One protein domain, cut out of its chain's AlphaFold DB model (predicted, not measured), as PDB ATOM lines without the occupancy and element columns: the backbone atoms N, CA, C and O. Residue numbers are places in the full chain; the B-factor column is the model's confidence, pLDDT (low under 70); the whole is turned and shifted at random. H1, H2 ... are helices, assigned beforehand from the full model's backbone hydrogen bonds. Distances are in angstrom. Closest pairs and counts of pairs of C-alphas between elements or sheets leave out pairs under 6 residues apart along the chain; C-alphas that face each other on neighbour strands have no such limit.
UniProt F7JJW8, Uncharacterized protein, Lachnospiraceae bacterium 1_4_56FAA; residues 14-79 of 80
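What this domain is: This is residues 14 to 79 of the 80 residues of an uncharacterized protein of Lachnospiraceae bacterium 1_4_56FAA (UniProt F7JJW8). One long helix, H3, makes most of the length of a rod; before it come the short H1, H2 and a long loop, a loose head at one end, and after it H4 folds back at the other. The printed part has 66 residues, with four named helices, H1 to H4 in order, and no named strand: all helix. It is loose, with a radius of gyration of the C-alphas of 15.3 A and spans of 46 by 22 by 16 A.

How they stand to each other: H1, residues 14 to 17, and H2, residues 22 to 30, touch only at the corner; their closest C-alphas, Gly 15 and Val 25, are 5.9 A apart. H2 is apart from H3, residues 48 to 70. Residues 65 to 69 of H3 touch H4, residues 75 to 78; the closest C-alphas, Ala 65 and Ile 78, are 6.1 A apart. In H2 and H3 every O i to N i+4 pair is within hydrogen-bond range; H1 and H4 are too short for one.

Where its parts are: C-alpha 14 opens H1, 5.2 A long, at (-15.558, 11.768, 43.440). H2 measures 12.3 A. H3 measures 32.5 A, from (-2.097, 27.027, 41.764). H4 measures 5.1 A.

The domain as a whole: The C-alphas farthest apart, Glu 30 and Gly 72, are 46.5 A apart. The link from H2 to H3 is long; residues 38 to 39 pair antiparallel with 43 to 44. The printed part has no cut, and no printed residue is under 70 in pLDDT.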
ATOM      1  N   ILE A  14     -15.870  12.057  42.028       86.75
ATOM      2  CA  ILE A  14     -15.558  11.768  43.440       86.75
ATOM      3  C   ILE A  14     -14.693  12.857  44.082       86.75
ATOM      4  O   ILE A  14     -14.785  13.080  45.287       86.75
ATOM      5  N   GLY A  15     -13.902  13.584  43.284       86.19
ATOM      6  CA  GLY A  15     -13.108  14.712  43.764       86.19
ATOM      7  C   GLY A  15     -13.949  15.780  44.468       86.19
ATOM      8  O   GLY A  15     -13.503  16.325  45.471       86.19
ATOM      9  N   VAL A  16     -15.193  16.006  44.029       88.56
ATOM     10  CA  VAL A  16     -16.110  16.955  44.688       88.56
ATOM     11  C   VAL A  16     -16.480  16.464  46.085       88.56
ATOM     12  O   VAL A  16     -16.477  17.235  47.039       88.56
ATOM     13  N   PHE A  17     -16.751  15.164  46.231       88.56
ATOM     14  CA  PHE A  17     -17.054  14.558  47.530       88.56
ATOM     15  C   PHE A  17     -15.850  14.587  48.483       88.56
ATOM     16  O   PHE A  17     -16.019  14.743  49.687       88.56
ATOM     17  N   LEU A  18     -14.633  14.485  47.944       87.94
ATOM     18  CA  LEU A  18     -13.384  14.612  48.701       87.94
ATOM     19  C   LEU A  18     -13.030  16.069  49.049       87.94
ATOM     20  O   LEU A  18     -12.020  16.306  49.708       87.94
ATOM     21  N   GLY A  19     -13.851  17.039  48.630       86.69
ATOM     22  CA  GLY A  19     -13.650  18.459  48.915       86.69
ATOM     23  C   GLY A  19     -12.634  19.145  48.002       86.69
ATOM     24  O   GLY A  19     -12.173  20.238  48.328       86.69
ATOM     25  N   TYR A  20     -12.271  18.538  46.867       89.75
ATOM     26  CA  TYR A  20     -11.432  19.208  45.876       89.75
ATOM     27  C   TYR A  20     -12.209  20.345  45.201       89.75
ATOM     28  O   TYR A  20     -13.429  20.237  45.028       89.75
ATOM     29  N   PRO A  21     -11.527  21.428  44.788       90.50
ATOM     30  CA  PRO A  21     -12.170  22.515  44.062       90.50
ATOM     31  C   PRO A  21     -12.915  21.991  42.831       90.50
ATOM     32  O   PRO A  21     -12.336  21.270  42.017       90.50
ATOM     33  N   ALA A  22     -14.183  22.377  42.668       90.50
ATOM     34  CA  ALA A  22     -15.012  21.919  41.548       90.50
ATOM     35  C   ALA A  22     -14.348  22.196  40.187       90.50
ATOM     36  O   ALA A  22     -14.350  21.327  39.322       90.50
ATOM     37  N   SER A  23     -13.680  23.347  40.048       90.75
ATOM     38  CA  SER A  23     -12.933  23.719  38.841       90.75
ATOM     39  C   SER A  23     -11.808  22.739  38.491       90.75
ATOM     40  O   SER A  23     -11.557  22.481  37.318       90.75
ATOM     41  N   ASP A  24     -11.114  22.191  39.493       91.50
ATOM     42  CA  ASP A  24     -10.046  21.213  39.264       91.50
ATOM     43  C   ASP A  24     -10.632  19.840  38.908       91.50
ATOM     44  O   ASP A  24     -10.043  19.117  38.111       91.50
ATOM     45  N   VAL A  25     -11.804  19.487  39.448       91.12
ATOM     46  CA  VAL A  25     -12.504  18.239  39.096       91.12
ATOM     47  C   VAL A  25     -13.051  18.296  37.671       91.12
ATOM     48  O   VAL A  25     -12.873  17.347  36.911       91.12
ATOM     49  N   GLU A  26     -13.675  19.410  37.290       90.94
ATOM     50  CA  GLU A  26     -14.169  19.638  35.930       90.94
ATOM     51  C   GLU A  26     -13.026  19.559  34.916       90.94
ATOM     52  O   GLU A  26     -13.093  18.771  33.973       90.94
ATOM     53  N   GLN A  27     -11.922  20.274  35.154       91.44
ATOM     54  CA  GLN A  27     -10.777  20.224  34.246       91.44
ATOM     55  C   GLN A  27     -10.046  18.880  34.265       91.44
ATOM     56  O   GLN A  27      -9.535  18.453  33.233       91.44
ATOM     57  N   PHE A  28     -10.037  18.160  35.389       91.00
ATOM     58  CA  PHE A  28      -9.534  16.788  35.420       91.00
ATOM     59  C   PHE A  28     -10.337  15.870  34.491       91.00
ATOM     60  O   PHE A  28      -9.741  15.051  33.790       91.00
ATOM     61  N   ILE A  29     -11.665  16.024  34.452       89.19
ATOM     62  CA  ILE A  29     -12.549  15.278  33.546       89.19
ATOM     63  C   ILE A  29     -12.301  15.687  32.093       89.19
ATOM     64  O   ILE A  29     -12.120  14.823  31.238       89.19
ATOM     65  N   GLU A  30     -12.276  16.988  31.805       90.00
ATOM     66  CA  GLU A  30     -12.111  17.509  30.442       90.00
ATOM     67  C   GLU A  30     -10.746  17.170  29.834       90.00
ATOM     68  O   GLU A  30     -10.651  16.883  28.642       90.00
ATOM     69  N   GLN A  31      -9.691  17.185  30.649       89.06
ATOM     70  CA  GLN A  31      -8.315  16.941  30.215       89.06
ATOM     71  C   GLN A  31      -7.887  15.470  30.374       89.06
ATOM     72  O   GLN A  31      -6.707  15.173  30.195       89.06
ATOM     73  N   ASP A  32      -8.793  14.556  30.756       88.06
ATOM     74  CA  ASP A  32      -8.498  13.144  31.088       88.06
ATOM     75  C   ASP A  32      -7.286  13.006  32.037       88.06
ATOM     76  O   ASP A  32      -6.371  12.193  31.869       88.06
ATOM     77  N   GLY A  33      -7.224  13.897  33.029       86.81
ATOM     78  CA  GLY A  33      -6.137  13.966  33.997       86.81
ATOM     79  C   GLY A  33      -4.798  14.501  33.467       86.81
ATOM     80  O   GLY A  33      -3.806  14.430  34.198       86.81
ATOM     81  N   GLN A  34      -4.717  15.020  32.242       91.44
ATOM     82  CA  GLN A  34      -3.497  15.595  31.646       91.44
ATOM     83  C   GLN A  34      -3.436  17.117  31.823       91.44
ATOM     84  O   GLN A  34      -4.332  17.682  32.429       91.44
ATOM     85  N   ASN A  35      -2.383  17.782  31.330       92.75
ATOM     86  CA  ASN A  35      -2.273  19.254  31.244       92.75
ATOM     87  C   ASN A  35      -2.486  20.037  32.560       92.75
ATOM     88  O   ASN A  35      -2.896  21.197  32.542       92.75
ATOM     89  N   TYR A  36      -2.198  19.425  33.711       93.62
ATOM     90  CA  TYR A  36      -2.286  20.091  35.011       93.62
ATOM     91  C   TYR A  36      -1.128  21.086  35.206       93.62
ATOM     92  O   TYR A  36       0.003  20.846  34.781       93.62
ATOM     93  N   LYS A  37      -1.395  22.198  35.898       94.69
ATOM     94  CA  LYS A  37      -0.399  23.239  36.213       94.69
ATOM     95  C   LYS A  37       0.481  22.854  37.403       94.69
ATOM     96  O   LYS A  37       1.645  23.236  37.466       94.69
ATOM     97  N   MET A  38      -0.079  22.111  38.357       94.69
ATOM     98  CA  MET A  38       0.627  21.618  39.540       94.69
ATOM     99  C   MET A  38       0.058  20.261  39.964       94.69
ATOM    100  O   MET A  38      -1.120  19.983  39.759       94.69
ATOM    101  N   ASN A  39       0.894  19.415  40.561       93.44
ATOM    102  CA  ASN A  39       0.493  18.124  41.107       93.44
ATOM    103  C   ASN A  39       1.000  17.991  42.546       93.44
ATOM    104  O   ASN A  39       2.198  18.132  42.784       93.44
ATOM    105  N   GLY A  40       0.091  17.729  43.481       92.62
ATOM    106  CA  GLY A  40       0.402  17.477  44.888       92.62
ATOM    107  C   GLY A  40      -0.642  16.554  45.501       92.62
ATOM    108  O   GLY A  40      -0.746  15.400  45.098       92.62
ATOM    109  N   TYR A  41      -1.434  17.057  46.451       92.44
ATOM    110  CA  TYR A  41      -2.539  16.285  47.040       92.44
ATOM    111  C   TYR A  41      -3.640  15.969  46.020       92.44
ATOM    112  O   TYR A  41      -4.252  14.904  46.067       92.44
ATOM    113  N   TRP A  42      -3.850  16.875  45.065       93.12
ATOM    114  CA  TRP A  42      -4.611  16.640  43.843       93.12
ATOM    115  C   TRP A  42      -3.923  17.342  42.660       93.12
ATOM    116  O   TRP A  42      -2.929  18.059  42.831       93.12
ATOM    117  N   LYS A  43      -4.432  17.110  41.445       94.06
ATOM    118  CA  LYS A  43      -3.985  17.802  40.228       94.06
ATOM    119  C   LYS A  43      -4.698  19.143  40.104       94.06
ATOM    120  O   LYS A  43      -5.922  19.176  40.065       94.06
ATOM    121  N   VAL A  44      -3.929  20.221  40.021       95.12
ATOM    122  CA  VAL A  44      -4.435  21.595  39.987       95.12
ATOM    123  C   VAL A  44      -4.369  22.122  38.569       95.12
ATOM    124  O   VAL A  44      -3.316  22.084  37.927       95.12
ATOM    125  N   TYR A  45      -5.485  22.650  38.101       93.81
ATOM    126  CA  TYR A  45      -5.658  23.125  36.739       93.81
ATOM    127  C   TYR A  45      -5.778  24.638  36.660       93.81
ATOM    128  O   TYR A  45      -5.445  25.219  35.626       93.81
ATOM    129  N   ASP A  46      -6.194  25.294  37.747       86.19
ATOM    130  CA  ASP A  46      -6.363  26.742  37.737       86.19
ATOM    131  C   ASP A  46      -5.618  27.486  38.849       86.19
ATOM    132  O   ASP A  46      -4.547  28.051  38.605       86.19
ATOM    133  N   HIS A  47      -6.137  27.443  40.074       90.50
ATOM    134  CA  HIS A  47      -5.705  28.282  41.193       90.50
ATOM    135  C   HIS A  47      -4.491  27.691  41.930       90.50
ATOM    136  O   HIS A  47      -4.569  27.290  43.091       90.50
ATOM    137  N   VAL A  48      -3.338  27.646  41.251       94.06
ATOM    138  CA  VAL A  48      -2.097  27.027  41.764       94.06
ATOM    139  C   VAL A  48      -1.690  27.572  43.135       94.06
ATOM    140  O   VAL A  48      -1.332  26.797  44.018       94.06
ATOM    141  N   MET A  49      -1.772  28.889  43.337       94.81
ATOM    142  CA  MET A  49      -1.364  29.515  44.598       94.81
ATOM    143  C   MET A  49      -2.277  29.137  45.765       94.81
ATOM    144  O   MET A  49      -1.786  28.898  46.867       94.81
ATOM    145  N   ASP A  50      -3.587  29.056  45.540       93.06
ATOM    146  CA  ASP A  50      -4.537  28.683  46.591       93.06
ATOM    147  C   ASP A  50      -4.391  27.204  46.948       93.06
ATOM    148  O   ASP A  50      -4.297  26.861  48.127       93.06
ATOM    149  N   ALA A  51      -4.239  26.341  45.942       94.69
ATOM    150  CA  ALA A  51      -3.940  24.933  46.165       94.69
ATOM    151  C   ALA A  51      -2.611  24.744  46.918       94.69
ATOM    152  O   ALA A  51      -2.552  23.966  47.865       94.69
ATOM    153  N   ALA A  52      -1.566  25.508  46.581       95.69
ATOM    154  CA  ALA A  52      -0.281  25.443  47.277       95.69
ATOM    155  C   ALA A  52      -0.394  25.854  48.755       95.69
ATOM    156  O   ALA A  52       0.235  25.234  49.616       95.69
ATOM    157  N   ARG A  53      -1.226  26.855  49.082       95.81
ATOM    158  CA  ARG A  53      -1.512  27.220  50.482       95.81
ATOM    159  C   ARG A  53      -2.205  26.082  51.225       95.81
ATOM    160  O   ARG A  53      -1.814  25.776  52.348       95.81
ATOM    161  N   ILE A  54      -3.190  25.438  50.597       94.00
ATOM    162  CA  ILE A  54      -3.893  24.289  51.184       94.00
ATOM    163  C   ILE A  54      -2.920  23.126  51.409       94.00
ATOM    164  O   ILE A  54      -2.895  22.543  52.490       94.00
ATOM    165  N   PHE A  55      -2.067  22.825  50.428       95.75
ATOM    166  CA  PHE A  55      -1.054  21.772  50.537       95.75
ATOM    167  C   PHE A  55      -0.103  22.040  51.705       95.75
ATOM    168  O   PHE A  55       0.136  21.155  52.522       95.75
ATOM    169  N   SER A  56       0.367  23.284  51.834       96.62
ATOM    170  CA  SER A  56       1.231  23.687  52.942       96.62
ATOM    171  C   SER A  56       0.539  23.541  54.299       96.62
ATOM    172  O   SER A  56       1.163  23.076  55.249       96.62
ATOM    173  N   ALA A  57      -0.746  23.887  54.400       95.50
ATOM    174  CA  ALA A  57      -1.510  23.701  55.632       95.50
ATOM    175  C   ALA A  57      -1.630  22.213  56.010       95.50
ATOM    176  O   ALA A  57      -1.436  21.861  57.174       95.50
ATOM    177  N   TYR A  58      -1.873  21.329  55.034       94.12
ATOM    178  CA  TYR A  58      -1.868  19.881  55.262       94.12
ATOM    179  C   TYR A  58      -0.498  19.356  55.694       94.12
ATOM    180  O   TYR A  58      -0.421  18.563  56.633       94.12
ATOM    181  N   ASP A  59       0.585  19.804  55.054       96.31
ATOM    182  CA  ASP A  59       1.944  19.407  55.432       96.31
ATOM    183  C   ASP A  59       2.283  19.852  56.857       96.31
ATOM    184  O   ASP A  59       2.831  19.071  57.637       96.31
ATOM    185  N   GLN A  60       1.905  21.076  57.233       96.75
ATOM    186  CA  GLN A  60       2.086  21.589  58.591       96.75
ATOM    187  C   GLN A  60       1.292  20.773  59.613       96.75
ATOM    188  O   GLN A  60       1.861  20.338  60.612       96.75
ATOM    189  N   ALA A  61       0.011  20.502  59.349       94.19
ATOM    190  CA  ALA A  61      -0.815  19.672  60.222       94.19
ATOM    191  C   ALA A  61      -0.227  18.261  60.386       94.19
ATOM    192  O   ALA A  61      -0.150  17.747  61.502       94.19
ATOM    193  N   ARG A  62       0.265  17.657  59.293       94.31
ATOM    194  CA  ARG A  62       0.950  16.358  59.332       94.31
ATOM    195  C   ARG A  62       2.204  16.416  60.203       94.31
ATOM    196  O   ARG A  62       2.392  15.533  61.034       94.31
ATOM    197  N   MET A  63       3.056  17.425  60.024       95.81
ATOM    198  CA  MET A  63       4.282  17.568  60.817       95.81
ATOM    199  C   MET A  63       3.982  17.746  62.304       95.81
ATOM    200  O   MET A  63       4.638  17.120  63.129       95.81
ATOM    201  N   LEU A  64       2.978  18.556  62.651       93.56
ATOM    202  CA  LEU A  64       2.550  18.739  64.037       93.56
ATOM    203  C   LEU A  64       2.074  17.417  64.647       93.56
ATOM    204  O   LEU A  64       2.585  17.022  65.691       93.56
ATOM    205  N   ALA A  65       1.191  16.694  63.955       93.00
ATOM    206  CA  ALA A  65       0.690  15.404  64.421       93.00
ATOM    207  C   ALA A  65       1.816  14.372  64.616       93.00
ATOM    208  O   ALA A  65       1.845  13.655  65.613       93.00
ATOM    209  N   VAL A  66       2.776  14.312  63.686       94.06
ATOM    210  CA  VAL A  66       3.943  13.423  63.810       94.06
ATOM    211  C   VAL A  66       4.818  13.826  64.995       94.06
ATOM    212  O   VAL A  66       5.241  12.959  65.755       94.06
ATOM    213  N   ASN A  67       5.071  15.121  65.190       94.62
ATOM    214  CA  ASN A  67       5.868  15.605  66.315       94.62
ATOM    215  C   ASN A  67       5.209  15.279  67.661       94.62
ATOM    216  O   ASN A  67       5.891  14.812  68.567       94.62
ATOM    217  N   GLU A  68       3.896  15.469  67.792       93.19
ATOM    218  CA  GLU A  68       3.163  15.100  69.007       93.19
ATOM    219  C   GLU A  68       3.217  13.586  69.257       93.19
ATOM    220  O   GLU A  68       3.488  13.149  70.375       93.19
ATOM    221  N   LEU A  69       3.077  12.764  68.215       93.44
ATOM    222  CA  LEU A  69       3.212  11.316  68.362       93.44
ATOM    223  C   LEU A  69       4.616  10.917  68.853       93.44
ATOM    224  O   LEU A  69       4.749  10.074  69.738       93.44
ATOM    225  N   LEU A  70       5.669  11.546  68.319       94.31
ATOM    226  CA  LEU A  70       7.058  11.298  68.729       94.31
ATOM    227  C   LEU A  70       7.355  11.772  70.159       94.31
ATOM    228  O   LEU A  70       8.212  11.196  70.827       94.31
ATOM    229  N   LEU A  71       6.633  12.782  70.643       94.56
ATOM    230  CA  LEU A  71       6.663  13.219  72.041       94.56
ATOM    231  C   LEU A  71       5.919  12.257  72.989       94.56
ATOM    232  O   LEU A  71       5.956  12.453  74.203       94.56
ATOM    233  N   GLY A  72       5.278  11.211  72.456       92.69
ATOM    234  CA  GLY A  72       4.582  10.180  73.222       92.69
ATOM    235  C   GLY A  72       3.099  10.464  73.468       92.69
ATOM    236  O   GLY A  72       2.482   9.756  74.264       92.69
ATOM    237  N   TYR A  73       2.517  11.475  72.810       90.88
ATOM    238  CA  TYR A  73       1.073  11.702  72.862       90.88
ATOM    239  C   TYR A  73       0.330  10.605  72.089       90.88
ATOM    240  O   TYR A  73       0.742  10.188  71.006       90.88
ATOM    241  N   ASP A  74      -0.792  10.142  72.640       88.81
ATOM    242  CA  ASP A  74      -1.656   9.172  71.968       88.81
ATOM    243  C   ASP A  74      -2.402   9.829  70.796       88.81
ATOM    244  O   ASP A  74      -2.829  10.983  70.878       88.81
ATOM    245  N   LEU A  75      -2.630   9.070  69.721       85.50
ATOM    246  CA  LEU A  75      -3.374   9.515  68.535       85.50
ATOM    247  C   LEU A  75      -4.742  10.128  68.869       85.50
ATOM    248  O   LEU A  75      -5.153  11.086  68.218       85.50
ATOM    249  N   LYS A  76      -5.430   9.633  69.907       87.50
ATOM    250  CA  LYS A  76      -6.726  10.178  70.346       87.50
ATOM    251  C   LYS A  76      -6.637  11.608  70.882       87.50
ATOM    252  O   LYS A  76      -7.646  12.300  70.906       87.50
ATOM    253  N   MET A  77      -5.469  12.035  71.358       81.69
ATOM    254  CA  MET A  77      -5.249  13.399  71.856       81.69
ATOM    255  C   MET A  77      -4.900  14.378  70.729       81.69
ATOM    256  O   MET A  77      -5.205  15.567  70.832       81.69
ATOM    257  N   ILE A  78      -4.269  13.860  69.673       84.19
ATOM    258  CA  ILE A  78      -3.808  14.607  68.498       84.19
ATOM    259  C   ILE A  78      -4.985  14.873  67.550       84.19
ATOM    260  O   ILE A  78      -5.192  15.994  67.087       84.19
ATOM    261  N   CYS A  79      -5.799  13.848  67.285       74.69
ATOM    262  CA  CYS A  79      -7.011  13.956  66.479       74.69
ATOM    263  C   CYS A  79      -8.165  14.505  67.334       74.69
ATOM    264  O   CYS A  79      -8.961  13.731  67.863       74.69
TER     265      CYS A  79